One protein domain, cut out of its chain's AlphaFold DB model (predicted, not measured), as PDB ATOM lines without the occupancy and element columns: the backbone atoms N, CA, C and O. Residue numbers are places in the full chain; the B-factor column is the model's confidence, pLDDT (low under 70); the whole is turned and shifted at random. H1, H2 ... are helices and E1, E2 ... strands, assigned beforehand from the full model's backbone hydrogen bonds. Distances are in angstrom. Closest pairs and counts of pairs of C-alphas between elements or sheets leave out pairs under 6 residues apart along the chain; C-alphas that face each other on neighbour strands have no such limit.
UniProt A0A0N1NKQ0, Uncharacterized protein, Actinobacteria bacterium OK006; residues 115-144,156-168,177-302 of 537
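AT A GLANCE: This is residues 115 to 144, 156 to 168 and 177 to 302 of the 537 residues of an uncharacterized protein of Actinobacteria bacterium OK006 (UniProt A0A0N1NKQ0). A strongly twisted sheet of short strands runs through the domain from E3 to E9, with H1, H2 and H3 gathered at one end and H2 packed along E8. A small parallel pair, E2 and E10, sits next to E4, and long loops run round the outside. The 169 printed residues hold three named helices and ten named strands, in the order E1, E2, H1, H2, H3, then E3 to E10; under half of the residues are in named elements, and the class is mixed, helices and strands. The large sheet, itself mixed, has the order E3, E6, E7, E8, E4, E5, E1, E9. The whole is compact, with a radius of gyration of the C-alphas of 15.0 A and spans of 40 by 36 by 32 A.

IN THESE COORDINATES: The large sheet is made of E3, residues 214 to 218, 12.2 A long; E6, 246 to 249; E7, 255 to 258; E8, 263 to 266; E4, 222 to 226, 11.2 A; E5, 237 to 241, 12.1 A; E1, 115 to 118; and E9, 277 to 279. E1 begins at C-alpha 115 (-6.654, -29.363, 39.168). The small sheet is E2, residues 157 to 160, and E10, 292 to 295, which ends at C-alpha 295 (2.687, -44.161, 45.488). H1 is residues 178 to 186, 12.2 A; H2, 189 to 199, 15.4 A; H3, 206 to 212, 10.1 A.

HOW THE PARTS SIT: E6, E7 and E8 form a meander, each strand the antiparallel neighbour of the one before; N 248 and O 257 are 3.0 A apart, N 265 and O 256 2.8 A. E8 pairs with E7 over residues 263 to 264 and with antiparallel E4 over 265 to 266. E4 and E5 are a hairpin, with N 224 and O 239 2.9 A apart. E1 is parallel to E5, N 116 to O 238 2.9 A, and to edge strand E9, N 117 to O 279 2.8 A. Edge strand E3 is antiparallel to E6, N 216 to O 247 3.0 A. E2 and E10 are parallel, N 159 to O 293 2.9 A; the closest C-alphas of E4 and E10, Thr 222 and Val 292, are 4.9 A apart. H2 is on the large sheet, over E8, at a height over the sheet of 10.4 A; their closest C-alphas, Phe 195 and Pro 264, are 6.2 A apart. H1 and H3 only graze it. H1 touches H3 at a shallow tilt of 12 degrees, opposite ways, closest at C-alphas 182 and 207, 5.6 A. H1 and H2 only just touch, only at the corner, with 3 pairs of C-alphas within 8 A, the closest Leu 185 and Asn 192, 5.0 A. In H1 and H2 every O i to N i+4 pair is within hydrogen-bond range, in H3 2 of 3.

THE WHOLE: The C-alphas farthest apart, Ala 187 and Ala 274, are 41.8 A apart. Residues 145 to 155 and 169 to 176 are not printed; each gap is 16.0 A between C-alphas. The link from E9 to E10 is long. Residues 135 to 144 have pLDDT under 70.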
ATOM      1  N   VAL A 115      -7.363 -28.252  39.815       93.62
ATOM      2  CA  VAL A 115      -6.654 -29.363  39.168       93.62
ATOM      3  C   VAL A 115      -6.866 -29.355  37.652       93.62
ATOM      4  O   VAL A 115      -7.990 -29.382  37.155       93.62
ATOM      5  N   PHE A 116      -5.773 -29.322  36.894       95.50
ATOM      6  CA  PHE A 116      -5.811 -29.218  35.436       95.50
ATOM      7  C   PHE A 116      -5.972 -30.595  34.785       95.50
ATOM      8  O   PHE A 116      -5.151 -31.493  34.977       95.50
ATOM      9  N   LEU A 117      -7.016 -30.764  33.980       96.19
ATOM     10  CA  LEU A 117      -7.261 -31.982  33.214       96.19
ATOM     11  C   LEU A 117      -6.373 -31.988  31.965       96.19
ATOM     12  O   LEU A 117      -6.294 -30.995  31.239       96.19
ATOM     13  N   GLN A 118      -5.659 -33.089  31.728       96.12
ATOM     14  CA  GLN A 118      -4.661 -33.207  30.661       96.12
ATOM     15  C   GLN A 118      -4.911 -34.470  29.829       96.12
ATOM     16  O   GLN A 118      -4.556 -35.578  30.235       96.12
ATOM     17  N   SER A 119      -5.508 -34.294  28.647       95.00
ATOM     18  CA  SER A 119      -5.815 -35.386  27.712       95.00
ATOM     19  C   SER A 119      -4.556 -36.122  27.237       95.00
ATOM     20  O   SER A 119      -3.497 -35.511  27.091       95.00
ATOM     21  N   ALA A 120      -4.670 -37.419  26.946       92.50
ATOM     22  CA  ALA A 120      -3.527 -38.323  26.787       92.50
ATOM     23  C   ALA A 120      -2.487 -37.874  25.742       92.50
ATOM     24  O   ALA A 120      -1.291 -37.860  26.032       92.50
ATOM     25  N   GLY A 121      -2.947 -37.469  24.552       89.25
ATOM     26  CA  GLY A 121      -2.094 -37.007  23.448       89.25
ATOM     27  C   GLY A 121      -1.871 -35.492  23.371       89.25
ATOM     28  O   GLY A 121      -1.176 -35.037  22.472       89.25
ATOM     29  N   SER A 122      -2.461 -34.692  24.267       91.00
ATOM     30  CA  SER A 122      -2.368 -33.225  24.181       91.00
ATOM     31  C   SER A 122      -1.067 -32.708  24.789       91.00
ATOM     32  O   SER A 122      -0.808 -32.944  25.969       91.00
ATOM     33  N   THR A 123      -0.283 -31.933  24.041       91.12
ATOM     34  CA  THR A 123       0.908 -31.245  24.568       91.12
ATOM     35  C   THR A 123       0.563 -30.362  25.777       91.12
ATOM     36  O   THR A 123       1.265 -30.389  26.784       91.12
ATOM     37  N   GLY A 124      -0.574 -29.660  25.745       86.25
ATOM     38  CA  GLY A 124      -0.941 -28.694  26.784       86.25
ATOM     39  C   GLY A 124      -0.114 -27.403  26.711       86.25
ATOM     40  O   GLY A 124       0.521 -27.115  25.697       86.25
ATOM     41  N   ALA A 125      -0.158 -26.605  27.779       87.00
ATOM     42  CA  ALA A 125       0.554 -25.331  27.865       87.00
ATOM     43  C   ALA A 125       1.997 -25.494  28.378       87.00
ATOM     44  O   ALA A 125       2.306 -26.428  29.119       87.00
ATOM     45  N   ASP A 126       2.855 -24.536  28.010       94.19
ATOM     46  CA  ASP A 126       4.239 -24.397  28.490       94.19
ATOM     47  C   ASP A 126       5.095 -25.689  28.398       94.19
ATOM     48  O   ASP A 126       5.686 -26.102  29.399       94.19
ATOM     49  N   PRO A 127       5.181 -26.369  27.235       97.00
ATOM     50  CA  PRO A 127       5.920 -27.623  27.125       97.00
ATOM     51  C   PRO A 127       7.439 -27.443  27.243       97.00
ATOM     52  O   PRO A 127       8.051 -26.539  26.652       97.00
ATOM     53  N   PHE A 128       8.090 -28.379  27.933       98.00
ATOM     54  CA  PHE A 128       9.546 -28.505  27.897       98.00
ATOM     55  C   PHE A 128      10.035 -28.904  26.496       98.00
ATOM     56  O   PHE A 128      10.978 -28.299  25.983       98.00
ATOM     57  N   THR A 129       9.376 -29.844  25.823       97.12
ATOM     58  CA  THR A 129       9.744 -30.281  24.468       97.12
ATOM     59  C   THR A 129       8.517 -30.574  23.615       97.12
ATOM     60  O   THR A 129       7.422 -30.786  24.132       97.12
ATOM     61  N   GLU A 130       8.725 -30.676  22.303       96.06
ATOM     62  CA  GLU A 130       7.788 -31.381  21.428       96.06
ATOM     63  C   GLU A 130       7.508 -32.799  21.941       96.06
ATOM     64  O   GLU A 130       8.330 -33.386  22.658       96.06
ATOM     65  N   SER A 131       6.364 -33.362  21.541       96.81
ATOM     66  CA  SER A 131       5.952 -34.700  21.970       96.81
ATOM     67  C   SER A 131       7.006 -35.759  21.629       96.81
ATOM     68  O   SER A 131       7.477 -35.886  20.491       96.81
ATOM     69  N   THR A 132       7.356 -36.547  22.638       96.88
ATOM     70  CA  THR A 132       8.198 -37.740  22.562       96.88
ATOM     71  C   THR A 132       7.394 -39.023  22.753       96.88
ATOM     72  O   THR A 132       7.973 -40.103  22.719       96.88
ATOM     73  N   ALA A 133       6.067 -38.952  22.906       95.31
ATOM     74  CA  ALA A 133       5.214 -40.141  22.885       95.31
ATOM     75  C   ALA A 133       5.281 -40.847  21.514       95.31
ATOM     76  O   ALA A 133       5.346 -40.183  20.477       95.31
ATOM     77  N   LYS A 134       5.257 -42.186  21.498       90.44
ATOM     78  CA  LYS A 134       5.193 -42.981  20.260       90.44
ATOM     79  C   LYS A 134       3.743 -43.298  19.873       90.44
ATOM     80  O   LYS A 134       2.921 -43.667  20.719       90.44
ATOM     81  N   GLU A 135       3.467 -43.154  18.578       66.81
ATOM     82  CA  GLU A 135       2.214 -43.522  17.901       66.81
ATOM     83  C   GLU A 135       1.799 -44.977  18.205       66.81
ATOM     84  O   GLU A 135       2.643 -45.838  18.459       66.81
ATOM     85  N   GLY A 136       0.492 -45.263  18.183       53.62
ATOM     86  CA  GLY A 136      -0.069 -46.568  18.588       53.62
ATOM     87  C   GLY A 136      -0.490 -46.665  20.065       53.62
ATOM     88  O   GLY A 136      -0.768 -47.751  20.568       53.62
ATOM     89  N   THR A 137      -0.561 -45.525  20.755       48.47
ATOM     90  CA  THR A 137      -0.895 -45.374  22.186       48.47
ATOM     91  C   THR A 137      -2.372 -44.972  22.385       48.47
ATOM     92  O   THR A 137      -2.701 -44.040  23.114       48.47
ATOM     93  N   ALA A 138      -3.297 -45.648  21.694       42.97
ATOM     94  CA  ALA A 138      -4.732 -45.425  21.899       42.97
ATOM     95  C   ALA A 138      -5.194 -46.051  23.235       42.97
ATOM     96  O   ALA A 138      -4.712 -47.127  23.597       42.97
ATOM     97  N   PRO A 139      -6.125 -45.426  23.983       42.38
ATOM     98  CA  PRO A 139      -6.601 -45.975  25.247       42.38
ATOM     99  C   PRO A 139      -7.507 -47.193  25.013       42.38
ATOM    100  O   PRO A 139      -8.712 -47.063  24.797       42.38
ATOM    101  N   THR A 140      -6.939 -48.396  25.104       40.50
ATOM    102  CA  THR A 140      -7.736 -49.620  25.258       40.50
ATOM    103  C   THR A 140      -8.433 -49.605  26.620       40.50
ATOM    104  O   THR A 140      -7.798 -49.349  27.645       40.50
ATOM    105  N   ALA A 141      -9.742 -49.880  26.632       37.72
ATOM    106  CA  ALA A 141     -10.582 -49.804  27.827       37.72
ATOM    107  C   ALA A 141      -9.996 -50.594  29.012       37.72
ATOM    108  O   ALA A 141      -9.673 -51.776  28.901       37.72
ATOM    109  N   THR A 142      -9.879 -49.925  30.155       42.69
ATOM    110  CA  THR A 142      -9.197 -50.400  31.362       42.69
ATOM    111  C   THR A 142      -9.923 -51.580  32.027       42.69
ATOM    112  O   THR A 142     -10.988 -51.367  32.607       42.69
ATOM    113  N   PRO A 143      -9.347 -52.803  32.088       41.41
ATOM    114  CA  PRO A 143      -9.723 -53.754  33.132       41.41
ATOM    115  C   PRO A 143      -9.486 -53.127  34.510       41.41
ATOM    116  O   PRO A 143      -8.369 -52.682  34.781       41.41
ATOM    117  N   SER A 144     -10.534 -53.079  35.338       42.78
ATOM    118  CA  SER A 144     -10.538 -52.403  36.642       42.78
ATOM    119  C   SER A 144      -9.270 -52.703  37.445       42.78
ATOM    120  O   SER A 144      -8.890 -53.869  37.589       42.78
ATOM    121  N   VAL A 156      -7.758 -39.318  47.429       70.50
ATOM    122  CA  VAL A 156      -7.579 -39.887  46.085       70.50
ATOM    123  C   VAL A 156      -6.948 -41.279  46.222       70.50
ATOM    124  O   VAL A 156      -5.960 -41.426  46.946       70.50
ATOM    125  N   GLN A 157      -7.503 -42.298  45.554       83.69
ATOM    126  CA  GLN A 157      -7.100 -43.691  45.775       83.69
ATOM    127  C   GLN A 157      -5.615 -43.887  45.444       83.69
ATOM    128  O   GLN A 157      -5.178 -43.683  44.311       83.69
ATOM    129  N   SER A 158      -4.827 -44.298  46.436       90.00
ATOM    130  CA  SER A 158      -3.408 -44.572  46.228       90.00
ATOM    131  C   SER A 158      -3.190 -46.001  45.733       90.00
ATOM    132  O   SER A 158      -3.800 -46.942  46.241       90.00
ATOM    133  N   VAL A 159      -2.317 -46.163  44.740       94.75
ATOM    134  CA  VAL A 159      -1.916 -47.458  44.178       94.75
ATOM    135  C   VAL A 159      -0.392 -47.541  44.196       94.75
ATOM    136  O   VAL A 159       0.284 -46.590  43.806       94.75
ATOM    137  N   SER A 160       0.161 -48.662  44.657       97.06
ATOM    138  CA  SER A 160       1.613 -48.884  44.681       97.06
ATOM    139  C   SER A 160       2.181 -48.972  43.261       97.06
ATOM    140  O   SER A 160       1.602 -49.641  42.407       97.06
ATOM    141  N   GLY A 161       3.326 -48.337  43.000       97.31
ATOM    142  CA  GLY A 161       3.959 -48.299  41.675       97.31
ATOM    143  C   GLY A 161       4.457 -49.649  41.139       97.31
ATOM    144  O   GLY A 161       4.786 -49.746  39.958       97.31
ATOM    145  N   ASP A 162       4.478 -50.697  41.970       96.81
ATOM    146  CA  ASP A 162       4.743 -52.090  41.580       96.81
ATOM    147  C   ASP A 162       3.474 -52.914  41.296       96.81
ATOM    148  O   ASP A 162       3.582 -54.087  40.932       96.81
ATOM    149  N   ALA A 163       2.279 -52.326  41.433       96.00
ATOM    150  CA  ALA A 163       1.013 -53.028  41.258       96.00
ATOM    151  C   ALA A 163       0.893 -53.628  39.837       96.00
ATOM    152  O   ALA A 163       0.920 -52.887  38.845       96.00
ATOM    153  N   PRO A 164       0.729 -54.961  39.701       94.81
ATOM    154  CA  PRO A 164       0.642 -55.603  38.397       94.81
ATOM    155  C   PRO A 164      -0.512 -55.060  37.556       94.81
ATOM    156  O   PRO A 164      -1.663 -55.025  37.991       94.81
ATOM    157  N   GLY A 165      -0.207 -54.634  36.332       93.12
ATOM    158  CA  GLY A 165      -1.187 -54.015  35.451       93.12
ATOM    159  C   GLY A 165      -1.562 -52.575  35.803       93.12
ATOM    160  O   GLY A 165      -2.473 -52.061  35.170       93.12
ATOM    161  N   LEU A 166      -0.881 -51.875  36.717       95.62
ATOM    162  CA  LEU A 166      -1.026 -50.412  36.828       95.62
ATOM    163  C   LEU A 166      -0.728 -49.711  35.486       95.62
ATOM    164  O   LEU A 166      -1.361 -48.717  35.124       95.62
ATOM    165  N   TYR A 167       0.195 -50.296  34.721       97.44
ATOM    166  CA  TYR A 167       0.673 -49.792  33.443       97.44
ATOM    167  C   TYR A 167       0.207 -50.617  32.249       97.44
ATOM    168  O   TYR A 167       0.010 -51.833  32.331       97.44
ATOM    169  N   GLY A 168       0.046 -49.920  31.128       95.94
ATOM    170  CA  GLY A 168      -0.218 -50.478  29.811       95.94
ATOM    171  C   GLY A 168       0.919 -50.171  28.840       95.94
ATOM    172  O   GLY A 168       1.802 -49.357  29.126       95.94
ATOM    173  N   ASP A 177       9.924 -41.934  23.348       98.12
ATOM    174  CA  ASP A 177      11.255 -41.862  22.767       98.12
ATOM    175  C   ASP A 177      12.211 -41.089  23.688       98.12
ATOM    176  O   ASP A 177      12.291 -39.856  23.678       98.12
ATOM    177  N   VAL A 178      12.926 -41.842  24.526       98.44
ATOM    178  CA  VAL A 178      13.856 -41.293  25.521       98.44
ATOM    179  C   VAL A 178      15.039 -40.571  24.865       98.44
ATOM    180  O   VAL A 178      15.465 -39.529  25.358       98.44
ATOM    181  N   GLU A 179      15.542 -41.049  23.724       98.44
ATOM    182  CA  GLU A 179      16.659 -40.398  23.024       98.44
ATOM    183  C   GLU A 179      16.230 -39.087  22.350       98.44
ATOM    184  O   GLU A 179      16.973 -38.100  22.395       98.44
ATOM    185  N   LYS A 180      15.002 -39.015  21.816       98.50
ATOM    186  CA  LYS A 180      14.397 -37.757  21.348       98.50
ATOM    187  C   LYS A 180      14.256 -36.748  22.495       98.50
ATOM    188  O   LYS A 180      14.619 -35.585  22.317       98.50
ATOM    189  N   GLN A 181      13.814 -37.188  23.679       98.56
ATOM    190  CA  GLN A 181      13.704 -36.334  24.875       98.56
ATOM    191  C   GLN A 181      15.065 -35.770  25.299       98.56
ATOM    192  O   GLN A 181      15.207 -34.567  25.530       98.56
ATOM    193  N   ILE A 182      16.082 -36.635  25.358       98.75
ATOM    194  CA  ILE A 182      17.461 -36.266  25.690       98.75
ATOM    195  C   ILE A 182      18.022 -35.277  24.667       98.75
ATOM    196  O   ILE A 182      18.646 -34.289  25.049       98.75
ATOM    197  N   THR A 183      17.790 -35.515  23.376       98.75
ATOM    198  CA  THR A 183      18.258 -34.642  22.291       98.75
ATOM    199  C   THR A 183      17.628 -33.253  22.387       98.75
ATOM    200  O   THR A 183      18.346 -32.255  22.358       98.75
ATOM    201  N   ALA A 184      16.309 -33.180  22.588       98.38
ATOM    202  CA  ALA A 184      15.585 -31.919  22.713       98.38
ATOM    203  C   ALA A 184      16.009 -31.104  23.951       98.38
ATOM    204  O   ALA A 184      16.210 -29.896  23.844       98.38
ATOM    205  N   LEU A 185      16.222 -31.747  25.108       98.44
ATOM    206  CA  LEU A 185      16.730 -31.055  26.300       98.44
ATOM    207  C   LEU A 185      18.193 -30.616  26.129       98.44
ATOM    208  O   LEU A 185      18.523 -29.476  26.449       98.44
ATOM    209  N   LYS A 186      19.069 -31.451  25.551       98.12
ATOM    210  CA  LYS A 186      20.466 -31.063  25.266       98.12
ATOM    211  C   LYS A 186      20.572 -29.877  24.299       98.12
ATOM    212  O   LYS A 186      21.499 -29.085  24.438       98.12
ATOM    213  N   ALA A 187      19.633 -29.736  23.362       98.44
ATOM    214  CA  ALA A 187      19.552 -28.593  22.451       98.44
ATOM    215  C   ALA A 187      19.038 -27.297  23.118       98.44
ATOM    216  O   ALA A 187      19.202 -26.220  22.552       98.44
ATOM    217  N   ALA A 188      18.449 -27.374  24.317       98.12
ATOM    218  CA  ALA A 188      17.877 -26.236  25.037       98.12
ATOM    219  C   ALA A 188      18.424 -26.145  26.482       98.12
ATOM    220  O   ALA A 188      17.730 -26.526  27.428       98.12
ATOM    221  N   PRO A 189      19.649 -25.615  26.697       97.75
ATOM    222  CA  PRO A 189      20.326 -25.647  27.999       97.75
ATOM    223  C   PRO A 189      19.536 -25.040  29.167       97.75
ATOM    224  O   PRO A 189      19.579 -25.576  30.272       97.75
ATOM    225  N   SER A 190      18.776 -23.966  28.933       98.00
ATOM    226  CA  SER A 190      17.912 -23.331  29.940       98.00
ATOM    227  C   SER A 190      16.737 -24.224  30.349       98.00
ATOM    228  O   SER A 190      16.483 -24.407  31.541       98.00
ATOM    229  N   LYS A 191      16.089 -24.885  29.381       98.50
ATOM    230  CA  LYS A 191      15.083 -25.920  29.654       98.50
ATOM    231  C   LYS A 191      15.695 -27.125  30.366       98.50
ATOM    232  O   LYS A 191      15.113 -27.612  31.325       98.50
ATOM    233  N   ASN A 192      16.883 -27.581  29.972       98.69
ATOM    234  CA  ASN A 192      17.571 -28.673  30.666       98.69
ATOM    235  C   ASN A 192      17.909 -28.320  32.125       98.69
ATOM    236  O   ASN A 192      17.746 -29.157  33.007       98.69
ATOM    237  N   ALA A 193      18.328 -27.080  32.397       98.50
ATOM    238  CA  ALA A 193      18.585 -26.600  33.753       98.50
ATOM    239  C   ALA A 193      17.306 -26.553  34.608       98.50
ATOM    240  O   ALA A 193      17.299 -27.081  35.719       98.50
ATOM    241  N   ALA A 194      16.205 -26.010  34.076       98.62
ATOM    242  CA  ALA A 194      14.913 -26.007  34.764       98.62
ATOM    243  C   ALA A 194      14.374 -27.434  35.001       98.62
ATOM    244  O   ALA A 194      13.902 -27.740  36.093       98.62
ATOM    245  N   PHE A 195      14.513 -28.329  34.016       98.75
ATOM    246  CA  PHE A 195      14.118 -29.739  34.117       98.75
ATOM    247  C   PHE A 195      14.892 -30.459  35.230       98.75
ATOM    248  O   PHE A 195      14.308 -31.133  36.078       98.75
ATOM    249  N   ALA A 196      16.213 -30.268  35.255       98.44
ATOM    250  CA  ALA A 196      17.097 -30.831  36.268       98.44
ATOM    251  C   ALA A 196      16.780 -30.289  37.674       98.44
ATOM    252  O   ALA A 196      16.740 -31.060  38.634       98.44
ATOM    253  N   SER A 197      16.465 -28.991  37.779       98.19
ATOM    254  CA  SER A 197      16.093 -28.332  39.036       98.19
ATOM    255  C   SER A 197      14.808 -28.893  39.651       98.19
ATOM    256  O   SER A 197      14.764 -29.069  40.865       98.19
ATOM    257  N   VAL A 198      13.781 -29.207  38.847       98.38
ATOM    258  CA  VAL A 198      12.534 -29.840  39.339       98.38
ATOM    259  C   VAL A 198      12.804 -31.217  39.953       98.38
ATOM    260  O   VAL A 198      12.144 -31.625  40.905       98.38
ATOM    261  N   LEU A 199      13.782 -31.943  39.409       97.00
ATOM    262  CA  LEU A 199      14.107 -33.310  39.810       97.00
ATOM    263  C   LEU A 199      15.239 -33.398  40.848       97.00
ATOM    264  O   LEU A 199      15.555 -34.501  41.291       97.00
ATOM    265  N   GLY A 200      15.841 -32.270  41.238       97.06
ATOM    266  CA  GLY A 200      16.944 -32.223  42.204       97.06
ATOM    267  C   GLY A 200      18.254 -32.842  41.700       97.06
ATOM    268  O   GLY A 200      19.052 -33.314  42.508       97.06
ATOM    269  N   ILE A 201      18.476 -32.871  40.381       98.12
ATOM    270  CA  ILE A 201      19.671 -33.459  39.753       98.12
ATOM    271  C   ILE A 201      20.517 -32.399  39.040       98.12
ATOM    272  O   ILE A 201      20.038 -31.318  38.704       98.12
ATOM    273  N   GLN A 202      21.783 -32.716  38.764       98.31
ATOM    274  CA  GLN A 202      22.636 -31.844  37.954       98.31
ATOM    275  C   GLN A 202      22.188 -31.849  36.478       98.31
ATOM    276  O   GLN A 202      21.853 -32.915  35.957       98.31
ATOM    277  N   PRO A 203      22.263 -30.717  35.746       98.44
ATOM    278  CA  PRO A 203      21.881 -30.658  34.328       98.44
ATOM    279  C   PRO A 203      22.645 -31.646  33.431       98.44
ATOM    280  O   PRO A 203      22.098 -32.149  32.451       98.44
ATOM    281  N   SER A 204      23.893 -31.971  33.777       98.50
ATOM    282  CA  SER A 204      24.708 -32.985  33.091       98.50
ATOM    283  C   SER A 204      24.245 -34.428  33.339       98.50
ATOM    284  O   SER A 204      24.549 -35.304  32.532       98.50
ATOM    285  N   ALA A 205      23.497 -34.688  34.417       98.69
ATOM    286  CA  ALA A 205      22.995 -36.013  34.773       98.69
ATOM    287  C   ALA A 205      21.672 -36.373  34.071       98.69
ATOM    288  O   ALA A 205      21.346 -37.557  33.978       98.69
ATOM    289  N   VAL A 206      20.935 -35.389  33.535       98.81
ATOM    290  CA  VAL A 206      19.631 -35.586  32.866       98.81
ATOM    291  C   VAL A 206      19.655 -36.702  31.802       98.81
ATOM    292  O   VAL A 206      18.769 -37.558  31.845       98.81
ATOM    293  N   PRO A 207      20.661 -36.808  30.904       98.69
ATOM    294  CA  PRO A 207      20.719 -37.896  29.923       98.69
ATOM    295  C   PRO A 207      20.936 -39.289  30.527       98.69
ATOM    296  O   PRO A 207      20.527 -40.281  29.929       98.69
ATOM    297  N   GLY A 208      21.611 -39.387  31.673       98.69
ATOM    298  CA  GLY A 208      21.765 -40.652  32.393       98.69
ATOM    299  C   GLY A 208      20.459 -41.030  33.084       98.69
ATOM    300  O   GLY A 208      19.925 -42.110  32.856       98.69
ATOM    301  N   TYR A 209      19.903 -40.085  33.846       98.75
ATOM    302  CA  TYR A 209      18.641 -40.233  34.565       98.75
ATOM    303  C   TYR A 209      17.496 -40.681  33.649       98.75
ATOM    304  O   TYR A 209      16.864 -41.695  33.928       98.75
ATOM    305  N   LEU A 210      17.277 -40.009  32.513       98.81
ATOM    306  CA  LEU A 210      16.191 -40.349  31.585       98.81
ATOM    307  C   LEU A 210      16.273 -41.790  31.048       98.81
ATOM    308  O   LEU A 210      15.235 -42.403  30.825       98.81
ATOM    309  N   ARG A 211      17.480 -42.359  30.904       98.62
ATOM    310  CA  ARG A 211      17.681 -43.762  30.489       98.62
ATOM    311  C   ARG A 211      17.439 -44.787  31.596       98.62
ATOM    312  O   ARG A 211      17.283 -45.961  31.287       98.62
ATOM    313  N   THR A 212      17.395 -44.369  32.862       98.38
ATOM    314  CA  THR A 212      16.989 -45.242  33.981       98.38
ATOM    315  C   THR A 212      15.472 -45.363  34.128       98.38
ATOM    316  O   THR A 212      14.998 -46.232  34.858       98.38
ATOM    317  N   LEU A 213      14.702 -44.510  33.448       98.75
ATOM    318  CA  LEU A 213      13.248 -44.527  33.532       98.75
ATOM    319  C   LEU A 213      12.649 -45.549  32.560       98.75
ATOM    320  O   LEU A 213      13.133 -45.720  31.440       98.75
ATOM    321  N   THR A 214      11.556 -46.190  32.965       98.75
ATOM    322  CA  THR A 214      10.831 -47.144  32.120       98.75
ATOM    323  C   THR A 214       9.685 -46.447  31.372       98.75
ATOM    324  O   THR A 214       8.854 -45.793  32.007       98.75
ATOM    325  N   PRO A 215       9.589 -46.583  30.038       98.44
ATOM    326  CA  PRO A 215       8.506 -46.022  29.240       98.44
ATOM    327  C   PRO A 215       7.260 -46.914  29.305       98.44
ATOM    328  O   PRO A 215       7.276 -48.070  28.867       98.44
ATOM    329  N   VAL A 216       6.171 -46.356  29.835       98.00
ATOM    330  CA  VAL A 216       4.866 -47.017  30.008       98.00
ATOM    331  C   VAL A 216       3.698 -46.096  29.624       98.00
ATOM    332  O   VAL A 216       3.891 -44.922  29.300       98.00
ATOM    333  N   GLN A 217       2.474 -46.623  29.618       97.31
ATOM    334  CA  GLN A 217       1.232 -45.859  29.470       97.31
ATOM    335  C   GLN A 217       0.396 -45.982  30.749       97.31
ATOM    336  O   GLN A 217       0.300 -47.065  31.332       97.31
ATOM    337  N   LEU A 218      -0.234 -44.890  31.184       97.06
ATOM    338  CA  LEU A 218      -1.166 -44.912  32.314       97.06
ATOM    339  C   LEU A 218      -2.441 -45.684  31.955       97.06
ATOM    340  O   LEU A 218      -2.995 -45.477  30.879       97.06
ATOM    341  N   ARG A 219      -2.955 -46.527  32.860       95.12
ATOM    342  CA  ARG A 219      -4.247 -47.220  32.664       95.12
ATOM    343  C   ARG A 219      -5.419 -46.604  33.424       95.12
ATOM    344  O   ARG A 219      -6.561 -46.974  33.164       95.12
ATOM    345  N   ALA A 220      -5.158 -45.665  34.323       94.81
ATOM    346  CA  ALA A 220      -6.171 -44.906  35.047       94.81
ATOM    347  C   ALA A 220      -5.833 -43.412  35.010       94.81
ATOM    348  O   ALA A 220      -4.668 -43.034  34.845       94.81
ATOM    349  N   ASP A 221      -6.853 -42.577  35.180       96.38
ATOM    350  CA  ASP A 221      -6.679 -41.135  35.309       96.38
ATOM    351  C   ASP A 221      -5.830 -40.858  36.563       96.38
ATOM    352  O   ASP A 221      -6.185 -41.271  37.663       96.38
ATOM    353  N   THR A 222      -4.662 -40.232  36.411       97.06
ATOM    354  CA  THR A 222      -3.635 -40.182  37.470       97.06
ATOM    355  C   THR A 222      -3.334 -38.749  37.890       97.06
ATOM    356  O   THR A 222      -2.972 -37.919  37.054       97.06
ATOM    357  N   ARG A 223      -3.430 -38.459  39.192       96.81
ATOM    358  CA  ARG A 223      -3.091 -37.151  39.768       96.81
ATOM    359  C   ARG A 223      -1.577 -37.023  39.958       96.81
ATOM    360  O   ARG A 223      -0.949 -37.875  40.584       96.81
ATOM    361  N   VAL A 224      -1.008 -35.933  39.455       97.31
ATOM    362  CA  VAL A 224       0.424 -35.599  39.532       97.31
ATOM    363  C   VAL A 224       0.613 -34.109  39.821       97.31
ATOM    364  O   VAL A 224      -0.295 -33.305  39.604       97.31
ATOM    365  N   THR A 225       1.820 -33.724  40.232       97.50
ATOM    366  CA  THR A 225       2.284 -32.347  40.041       97.50
ATOM    367  C   THR A 225       3.032 -32.295  38.710       97.50
ATOM    368  O   THR A 225       4.017 -33.013  38.523       97.50
ATOM    369  N   ASN A 226       2.551 -31.478  37.778       97.62
ATOM    370  CA  ASN A 226       3.158 -31.282  36.464       97.62
ATOM    371  C   ASN A 226       3.866 -29.921  36.444       97.62
ATOM    372  O   ASN A 226       3.385 -28.956  37.045       97.62
ATOM    373  N   HIS A 227       5.014 -29.855  35.773       98.12
ATOM    374  CA  HIS A 227       5.834 -28.653  35.717       98.12
ATOM    375  C   HIS A 227       6.029 -28.213  34.268       98.12
ATOM    376  O   HIS A 227       6.634 -28.933  33.478       98.12
ATOM    377  N   GLY A 228       5.488 -27.051  33.902       97.62
ATOM    378  CA  GLY A 228       5.707 -26.446  32.583       97.62
ATOM    379  C   GLY A 228       6.988 -25.614  32.556       97.62
ATOM    380  O   GLY A 228       7.659 -25.470  33.573       97.62
ATOM    381  N   TYR A 229       7.329 -25.034  31.409       97.88
ATOM    382  CA  TYR A 229       8.463 -24.122  31.260       97.88
ATOM    383  C   TYR A 229       8.017 -22.771  30.696       97.88
ATOM    384  O   TYR A 229       7.598 -22.683  29.541       97.88
ATOM    385  N   ARG A 230       8.164 -21.705  31.491       96.69
ATOM    386  CA  ARG A 230       7.822 -20.328  31.104       96.69
ATOM    387  C   ARG A 230       8.847 -19.352  31.682       96.69
ATOM    388  O   ARG A 230       9.311 -19.529  32.803       96.69
ATOM    389  N   ASN A 231       9.195 -18.307  30.928       93.62
ATOM    390  CA  ASN A 231      10.056 -17.202  31.380       93.62
ATOM    391  C   ASN A 231      11.398 -17.642  32.010       93.62
ATOM    392  O   ASN A 231      11.837 -17.074  33.005       93.62
ATOM    393  N   GLY A 232      12.047 -18.666  31.445       92.62
ATOM    394  CA  GLY A 232      13.344 -19.165  31.931       92.62
ATOM    395  C   GLY A 232      13.273 -20.217  33.044       92.62
ATOM    396  O   GLY A 232      14.295 -20.824  33.355       92.62
ATOM    397  N   SER A 233      12.087 -20.468  33.606       95.00
ATOM    398  CA  SER A 233      11.903 -21.266  34.821       95.00
ATOM    399  C   SER A 233      10.856 -22.366  34.651       95.00
ATOM    400  O   SER A 233       9.999 -22.315  33.766       95.00
ATOM    401  N   ALA A 234      10.906 -23.357  35.542       96.88
ATOM    402  CA  ALA A 234       9.808 -24.297  35.703       96.88
ATOM    403  C   ALA A 234       8.604 -23.600  36.367       96.88
ATOM    404  O   ALA A 234       8.766 -22.868  37.343       96.88
ATOM    405  N   THR A 235       7.403 -23.836  35.847       95.94
ATOM    406  CA  THR A 235       6.132 -23.556  36.530       95.94
ATOM    407  C   THR A 235       5.668 -24.813  37.261       95.94
ATOM    408  O   THR A 235       6.162 -25.898  36.976       95.94
ATOM    409  N   THR A 236       4.705 -24.709  38.176       95.50
ATOM    410  CA  THR A 236       4.184 -25.861  38.931       95.50
ATOM    411  C   THR A 236       2.667 -25.790  39.008       95.50
ATOM    412  O   THR A 236       2.127 -24.751  39.379       95.50
ATOM    413  N   TYR A 237       1.975 -26.883  38.681       94.62
ATOM    414  CA  TYR A 237       0.517 -26.984  38.783       94.62
ATOM    415  C   TYR A 237       0.066 -28.417  39.108       94.62
ATOM    416  O   TYR A 237       0.741 -29.398  38.787       94.62
ATOM    417  N   GLN A 238      -1.084 -28.552  39.774       95.62
ATOM    418  CA  GLN A 238      -1.711 -29.858  40.002       95.62
ATOM    419  C   GLN A 238      -2.447 -30.301  38.738       95.62
ATOM    420  O   GLN A 238      -3.182 -29.512  38.146       95.62
ATOM    421  N   ALA A 239      -2.282 -31.560  38.334       95.94
ATOM    422  CA  ALA A 239      -2.902 -32.088  37.124       95.94
ATOM    423  C   ALA A 239      -3.487 -33.491  37.324       95.94
ATOM    424  O   ALA A 239      -2.966 -34.280  38.113       95.94
ATOM    425  N   VAL A 240      -4.526 -33.819  36.553       96.81
ATOM    426  CA  VAL A 240      -4.938 -35.203  36.279       96.81
ATOM    427  C   VAL A 240      -4.570 -35.533  34.839       96.81
ATOM    428  O   VAL A 240      -5.063 -34.904  33.900       96.81
ATOM    429  N   LEU A 241      -3.707 -36.530  34.669       97.31
ATOM    430  CA  LEU A 241      -3.352 -37.089  33.371       97.31
ATOM    431  C   LEU A 241      -4.373 -38.161  32.994       97.31
ATOM    432  O   LEU A 241      -4.602 -39.079  33.779       97.31
ATOM    433  N   GLN A 242      -4.958 -38.065  31.802       96.75
ATOM    434  CA  GLN A 242      -5.905 -39.057  31.288       96.75
ATOM    435  C   GLN A 242      -5.256 -40.448  31.150       96.75
ATOM    436  O   GLN A 242      -4.086 -40.563  30.756       96.75
ATOM    437  N   ALA A 243      -6.024 -41.515  31.380       95.12
ATOM    438  CA  ALA A 243      -5.652 -42.867  30.961       95.12
ATOM    439  C   ALA A 243      -5.239 -42.908  29.469       95.12
ATOM    440  O   ALA A 243      -5.822 -42.243  28.615       95.12
ATOM    441  N   GLY A 244      -4.197 -43.673  29.150       93.81
ATOM    442  CA  GLY A 244      -3.518 -43.668  27.853       93.81
ATOM    443  C   GLY A 244      -2.359 -42.668  27.744       93.81
ATOM    444  O   GLY A 244      -1.596 -42.749  26.788       93.81
ATOM    445  N   THR A 245      -2.155 -41.752  28.704       97.25
ATOM    446  CA  THR A 245      -0.978 -40.858  28.671       97.25
ATOM    447  C   THR A 245       0.320 -41.673  28.733       97.25
ATOM    448  O   THR A 245       0.523 -42.454  29.665       97.25
ATOM    449  N   ALA A 246       1.222 -41.451  27.774       98.06
ATOM    450  CA  ALA A 246       2.574 -42.001  27.790       98.06
ATOM    451  C   ALA A 246       3.460 -41.258  28.808       98.06
ATOM    452  O   ALA A 246       3.558 -40.024  28.784       98.06
ATOM    453  N   VAL A 247       4.107 -42.011  29.700       98.62
ATOM    454  CA  VAL A 247       4.959 -41.486  30.776       98.62
ATOM    455  C   VAL A 247       6.246 -42.296  30.927       98.62
ATOM    456  O   VAL A 247       6.295 -43.488  30.618       98.62
ATOM    457  N   LEU A 248       7.282 -41.647  31.458       98.81
ATOM    458  CA  LEU A 248       8.476 -42.310  31.979       98.81
ATOM    459  C   LEU A 248       8.331 -42.473  33.498       98.81
ATOM    460  O   LEU A 248       8.099 -41.474  34.184       98.81
ATOM    461  N   VAL A 249       8.466 -43.695  34.021       98.88
ATOM    462  CA  VAL A 249       8.410 -43.995  35.469       98.88
ATOM    463  C   VAL A 249       9.787 -44.328  36.043       98.88
ATOM    464  O   VAL A 249      10.634 -44.861  35.329       98.88
ATOM    465  N   ASP A 250      10.020 -44.019  37.320       98.62
ATOM    466  CA  ASP A 250      11.258 -44.395  38.025       98.62
ATOM    467  C   ASP A 250      11.277 -45.861  38.497       98.62
ATOM    468  O   ASP A 250      10.342 -46.628  38.262       98.62
ATOM    469  N   ASP A 251      12.354 -46.263  39.182       98.44
ATOM    470  CA  ASP A 251      12.534 -47.610  39.736       98.44
ATOM    471  C   ASP A 251      11.503 -47.973  40.818       98.44
ATOM    472  O   ASP A 251      11.431 -49.127  41.230       98.44
ATOM    473  N   ARG A 252      10.687 -47.021  41.283       98.62
ATOM    474  CA  ARG A 252       9.579 -47.238  42.227       98.62
ATOM    475  C   ARG A 252       8.218 -47.173  41.541       98.62
ATOM    476  O   ARG A 252       7.198 -47.265  42.222       98.62
ATOM    477  N   GLY A 253       8.213 -47.022  40.217       98.44
ATOM    478  CA  GLY A 253       7.032 -46.902  39.380       98.44
ATOM    479  C   GLY A 253       6.394 -45.517  39.377       98.44
ATOM    480  O   GLY A 253       5.337 -45.382  38.778       98.44
ATOM    481  N   VAL A 254       6.962 -44.482  39.999       98.62
ATOM    482  CA  VAL A 254       6.313 -43.157  40.042       98.62
ATOM    483  C   VAL A 254       6.498 -42.439  38.698       98.62
ATOM    484  O   VAL A 254       7.626 -42.388  38.211       98.62
ATOM    485  N   PRO A 255       5.454 -41.848  38.080       98.69
ATOM    486  CA  PRO A 255       5.602 -41.043  36.863       98.69
ATOM    487  C   PRO A 255       6.500 -39.818  37.079       98.69
ATOM    488  O   PRO A 255       6.221 -38.985  37.941       98.69
ATOM    489  N   ARG A 256       7.569 -39.696  36.279       98.75
ATOM    490  CA  ARG A 256       8.592 -38.632  36.368       98.75
ATOM    491  C   ARG A 256       8.687 -37.735  35.141       98.75
ATOM    492  O   ARG A 256       9.228 -36.641  35.259       98.75
ATOM    493  N   VAL A 257       8.167 -38.157  33.988       98.69
ATOM    494  CA  VAL A 257       8.074 -37.324  32.774       98.69
ATOM    495  C   VAL A 257       6.781 -37.632  32.028       98.69
ATOM    496  O   VAL A 257       6.434 -38.804  31.868       98.69
ATOM    497  N   ARG A 258       6.093 -36.599  31.528       98.44
ATOM    498  CA  ARG A 258       4.960 -36.738  30.599       98.44
ATOM    499  C   ARG A 258       5.437 -36.580  29.160       98.44
ATOM    500  O   ARG A 258       5.827 -35.491  28.747       98.44
ATOM    501  N   CYS A 259       5.363 -37.645  28.371       98.06
ATOM    502  CA  CYS A 259       6.016 -37.688  27.059       98.06
ATOM    503  C   CYS A 259       5.316 -36.824  25.995       98.06
ATOM    504  O   CYS A 259       5.953 -36.408  25.039       98.06
ATOM    505  N   ALA A 260       4.041 -36.467  26.182       97.00
ATOM    506  CA  ALA A 260       3.334 -35.543  25.286       97.00
ATOM    507  C   ALA A 260       3.916 -34.109  25.271       97.00
ATOM    508  O   ALA A 260       3.694 -33.379  24.312       97.00
ATOM    509  N   CYS A 261       4.653 -33.698  26.312       97.12
ATOM    510  CA  CYS A 261       5.212 -32.342  26.448       97.12
ATOM    511  C   CYS A 261       6.650 -32.282  26.990       97.12
ATOM    512  O   CYS A 261       7.201 -31.195  27.172       97.12
ATOM    513  N   GLY A 262       7.250 -33.429  27.314       98.06
ATOM    514  CA  GLY A 262       8.572 -33.515  27.936       98.06
ATOM    515  C   GLY A 262       8.660 -32.969  29.361       98.06
ATOM    516  O   GLY A 262       9.759 -32.865  29.903       98.06
ATOM    517  N   ASN A 263       7.531 -32.590  29.965       98.56
ATOM    518  CA  ASN A 263       7.504 -31.956  31.276       98.56
ATOM    519  C   ASN A 263       7.948 -32.937  32.372       98.56
ATOM    520  O   ASN A 263       7.452 -34.072  32.393       98.56
ATOM    521  N   PRO A 264       8.819 -32.515  33.308       98.62
ATOM    522  CA  PRO A 264       9.111 -33.297  34.494       98.62
ATOM    523  C   PRO A 264       7.879 -33.328  35.404       98.62
ATOM    524  O   PRO A 264       7.109 -32.369  35.498       98.62
ATOM    525  N   LEU A 265       7.700 -34.454  36.082       98.69
ATOM    526  CA  LEU A 265       6.611 -34.717  37.011       98.69
ATOM    527  C   LEU A 265       7.182 -34.996  38.401       98.69
ATOM    528  O   LEU A 265       8.217 -35.653  38.559       98.69
ATOM    529  N   THR A 266       6.459 -34.537  39.416       98.25
ATOM    530  CA  THR A 266       6.694 -34.900  40.816       98.25
ATOM    531  C   THR A 266       5.399 -35.457  41.419       98.25
ATOM    532  O   THR A 266       4.321 -35.264  40.839       98.25
ATOM    533  N   PRO A 267       5.458 -36.141  42.579       95.62
ATOM    534  CA  PRO A 267       4.256 -36.563  43.290       95.62
ATOM    535  C   PRO A 267       3.249 -35.408  43.448       95.62
ATOM    536  O   PRO A 267       3.663 -34.245  43.562       95.62
ATOM    537  N   PRO A 268       1.937 -35.690  43.415       94.25
ATOM    538  CA  PRO A 268       0.922 -34.664  43.609       94.25
ATOM    539  C   PRO A 268       1.049 -34.046  45.002       94.25
ATOM    540  O   PRO A 268       1.375 -34.734  45.971       94.25
ATOM    541  N   ALA A 269       0.772 -32.749  45.111       90.81
ATOM    542  CA  ALA A 269       0.759 -32.076  46.402       90.81
ATOM    543  C   ALA A 269      -0.370 -32.640  47.282       90.81
ATOM    544  O   ALA A 269      -1.385 -33.145  46.776       90.81
ATOM    545  N   ALA A 270      -0.216 -32.525  48.604       84.56
ATOM    546  CA  ALA A 270      -1.281 -32.857  49.546       84.56
ATOM    547  C   ALA A 270      -2.586 -32.164  49.120       84.56
ATOM    548  O   ALA A 270      -2.589 -30.985  48.758       84.56
ATOM    549  N   GLN A 271      -3.683 -32.920  49.085       79.69
ATOM    550  CA  GLN A 271      -4.970 -32.383  48.663       79.69
ATOM    551  C   GLN A 271      -5.472 -31.399  49.726       79.69
ATOM    552  O   GLN A 271      -5.669 -31.785  50.873       79.69
ATOM    553  N   GLN A 272      -5.658 -30.132  49.347       74.19
ATOM    554  CA  GLN A 272      -6.079 -29.070  50.272       74.19
ATOM    555  C   GLN A 272      -7.607 -28.948  50.392       74.19
ATOM    556  O   GLN A 272      -8.100 -28.508  51.425       74.19
ATOM    557  N   SER A 273      -8.345 -29.367  49.358       72.00
ATOM    558  CA  SER A 273      -9.809 -29.289  49.280       72.00
ATOM    559  C   SER A 273     -10.397 -30.664  48.980       72.00
ATOM    560  O   SER A 273      -9.876 -31.373  48.120       72.00
ATOM    561  N   ALA A 274     -11.494 -31.028  49.651       73.44
ATOM    562  CA  ALA A 274     -12.186 -32.302  49.432       73.44
ATOM    563  C   ALA A 274     -12.617 -32.503  47.967       73.44
ATOM    564  O   ALA A 274     -12.476 -33.601  47.433       73.44
ATOM    565  N   ASP A 275     -13.072 -31.428  47.322       77.31
ATOM    566  CA  ASP A 275     -13.451 -31.392  45.913       77.31
ATOM    567  C   ASP A 275     -12.609 -30.327  45.180       77.31
ATOM    568  O   ASP A 275     -12.832 -29.126  45.370       77.31
ATOM    569  N   PRO A 276     -11.562 -30.716  44.426       85.31
ATOM    570  CA  PRO A 276     -10.768 -29.779  43.647       85.31
ATOM    571  C   PRO A 276     -11.504 -29.399  42.354       85.31
ATOM    572  O   PRO A 276     -11.890 -30.264  41.568       85.31
ATOM    573  N   ARG A 277     -11.615 -28.100  42.066       89.88
ATOM    574  CA  ARG A 277     -12.214 -27.588  40.829       89.88
ATOM    575  C   ARG A 277     -11.425 -28.101  39.611       89.88
ATOM    576  O   ARG A 277     -10.257 -27.727  39.457       89.88
ATOM    577  N   PRO A 278     -12.023 -28.915  38.720       92.06
ATOM    578  CA  PRO A 278     -11.364 -29.324  37.489       92.06
ATOM    579  C   PRO A 278     -11.256 -28.139  36.518       92.06
ATOM    580  O   PRO A 278     -12.180 -27.330  36.391       92.06
ATOM    581  N   VAL A 279     -10.128 -28.046  35.815       93.31
ATOM    582  CA  VAL A 279      -9.833 -26.975  34.850       93.31
ATOM    583  C   VAL A 279      -9.400 -27.573  33.515       93.31
ATOM    584  O   VAL A 279      -8.541 -28.450  33.473       93.31
ATOM    585  N   GLY A 280      -9.962 -27.072  32.415       90.94
ATOM    586  CA  GLY A 280      -9.718 -27.585  31.064       90.94
ATOM    587  C   GLY A 280     -10.792 -28.570  30.591       90.94
ATOM    588  O   GLY A 280     -11.803 -28.781  31.257       90.94
ATOM    589  N   GLN A 281     -10.586 -29.148  29.406       90.38
ATOM    590  CA  GLN A 281     -11.560 -30.033  28.768       90.38
ATOM    591  C   GLN A 281     -11.555 -31.427  29.415       90.38
ATOM    592  O   GLN A 281     -10.531 -32.113  29.422       90.38
ATOM    593  N   SER A 282     -12.706 -31.866  29.922       92.75
ATOM    594  CA  SER A 282     -12.905 -33.231  30.422       92.75
ATOM    595  C   SER A 282     -13.150 -34.226  29.285       92.75
ATOM    596  O   SER A 282     -13.785 -33.895  28.288       92.75
ATOM    597  N   TRP A 283     -12.725 -35.477  29.464       93.94
ATOM    598  CA  TRP A 283     -13.127 -36.607  28.618       93.94
ATOM    599  C   TRP A 283     -14.385 -37.289  29.175       93.94
ATOM    600  O   TRP A 283     -14.650 -37.238  30.374       93.94
ATOM    601  N   SER A 284     -15.142 -37.988  28.322       91.44
ATOM    602  CA  SER A 284     -16.396 -38.674  28.694       91.44
ATOM    603  C   SER A 284     -16.251 -39.651  29.873       91.44
ATOM    604  O   SER A 284     -17.162 -39.783  30.694       91.44
ATOM    605  N   GLY A 285     -15.091 -40.308  29.976       88.12
ATOM    606  CA  GLY A 285     -14.738 -41.226  31.061       88.12
ATOM    607  C   GLY A 285     -14.209 -40.574  32.345       88.12
ATOM    608  O   GLY A 285     -14.022 -41.295  33.319       88.12
ATOM    609  N   TYR A 286     -13.977 -39.254  32.382       92.38
ATOM    610  CA  TYR A 286     -13.396 -38.591  33.555       92.38
ATOM    611  C   TYR A 286     -14.333 -38.701  34.760       92.38
ATOM    612  O   TYR A 286     -15.490 -38.279  34.698       92.38
ATOM    613  N   ARG A 287     -13.843 -39.260  35.868       90.62
ATOM    614  CA  ARG A 287     -14.566 -39.340  37.143       90.62
ATOM    615  C   ARG A 287     -13.589 -39.004  38.274       90.62
ATOM    616  O   ARG A 287     -12.662 -39.786  38.478       90.62
ATOM    617  N   PRO A 288     -13.777 -37.901  39.029       88.62
ATOM    618  CA  PRO A 288     -12.879 -37.523  40.126       88.62
ATOM    619  C   PRO A 288     -12.652 -38.647  41.150       88.62
ATOM    620  O   PRO A 288     -11.532 -38.852  41.607       88.62
ATOM    621  N   SER A 289     -13.693 -39.436  41.437       86.75
ATOM    622  CA  SER A 289     -13.653 -40.603  42.331       86.75
ATOM    623  C   SER A 289     -12.824 -41.787  41.819       86.75
ATOM    624  O   SER A 289     -12.498 -42.673  42.602       86.75
ATOM    625  N   HIS A 290     -12.496 -41.838  40.522       89.81
ATOM    626  CA  HIS A 290     -11.673 -42.891  39.911       89.81
ATOM    627  C   HIS A 290     -10.233 -42.431  39.637       89.81
ATOM    628  O   HIS A 290      -9.438 -43.196  39.087       89.81
ATOM    629  N   VAL A 291      -9.891 -41.189  39.994       92.88
ATOM    630  CA  VAL A 291      -8.521 -40.689  39.879       92.88
ATOM    631  C   VAL A 291      -7.637 -41.409  40.899       92.88
ATOM    632  O   VAL A 291      -8.020 -41.577  42.057       92.88
ATOM    633  N   VAL A 292      -6.439 -41.811  40.477       94.88
ATOM    634  CA  VAL A 292      -5.454 -42.488  41.333       94.88
ATOM    635  C   VAL A 292      -4.223 -41.627  41.607       94.88
ATOM    636  O   VAL A 292      -3.855 -40.758  40.815       94.88
ATOM    637  N   VAL A 293      -3.540 -41.900  42.719       96.19
ATOM    638  CA  VAL A 293      -2.167 -41.445  42.983       96.19
ATOM    639  C   VAL A 293      -1.245 -42.655  42.974       96.19
ATOM    640  O   VAL A 293      -1.426 -43.572  43.775       96.19
ATOM    641  N   VAL A 294      -0.217 -42.637  42.127       97.62
ATOM    642  CA  VAL A 294       0.841 -43.651  42.193       97.62
ATOM    643  C   VAL A 294       1.759 -43.341  43.374       97.62
ATOM    644  O   VAL A 294       2.502 -42.358  43.348       97.62
ATOM    645  N   ALA A 295       1.708 -44.175  44.409       96.94
ATOM    646  CA  ALA A 295       2.687 -44.161  45.488       96.94
ATOM    647  C   ALA A 295       3.964 -44.905  45.057       96.94
ATOM    648  O   ALA A 295       3.874 -45.881  44.308       96.94
ATOM    649  N   PRO A 296       5.154 -44.511  45.549       98.19
ATOM    650  CA  PRO A 296       6.366 -45.293  45.335       98.19
ATOM    651  C   PRO A 296       6.190 -46.718  45.868       98.19
ATOM    652  O   PRO A 296       5.779 -46.905  47.015       98.19
ATOM    653  N   ALA A 297       6.565 -47.722  45.073       97.81
ATOM    654  CA  ALA A 297       6.676 -49.102  45.542       97.81
ATOM    655  C   ALA A 297       7.581 -49.199  46.792       97.81
ATOM    656  O   ALA A 297       8.511 -48.395  46.932       97.81
ATOM    657  N   PRO A 298       7.406 -50.189  47.690       97.19
ATOM    658  CA  PRO A 298       8.219 -50.324  48.908       97.19
ATOM    659  C   PRO A 298       9.662 -50.798  48.648       97.19
ATOM    660  O   PRO A 298      10.538 -50.609  49.494       97.19
ATOM    661  N   ARG A 299       9.950 -51.361  47.468       97.62
ATOM    662  CA  ARG A 299      11.288 -51.767  46.999       97.62
ATOM    663  C   ARG A 299      11.459 -51.402  45.512       97.62
ATOM    664  O   ARG A 299      10.440 -51.208  44.853       97.62
ATOM    665  N   PRO A 300      12.695 -51.332  44.976       98.31
ATOM    666  CA  PRO A 300      12.913 -51.139  43.544       98.31
ATOM    667  C   PRO A 300      12.241 -52.245  42.725       98.31
ATOM    668  O   PRO A 300      12.435 -53.440  42.980       98.31
ATOM    669  N   VAL A 301      11.446 -51.836  41.745       98.25
ATOM    670  CA  VAL A 301      10.728 -52.697  40.812       98.25
ATOM    671  C   VAL A 301      11.709 -53.136  39.739       98.25
ATOM    672  O   VAL A 301      12.166 -52.324  38.950       98.25
ATOM    673  N   LYS A 302      12.057 -54.425  39.702       97.88
ATOM    674  CA  LYS A 302      12.983 -54.955  38.681       97.88
ATOM    675  C   LYS A 302      12.308 -55.161  37.324       97.88
ATOM    676  O   LYS A 302      12.951 -55.020  36.290       97.88
TER     677      LYS A 302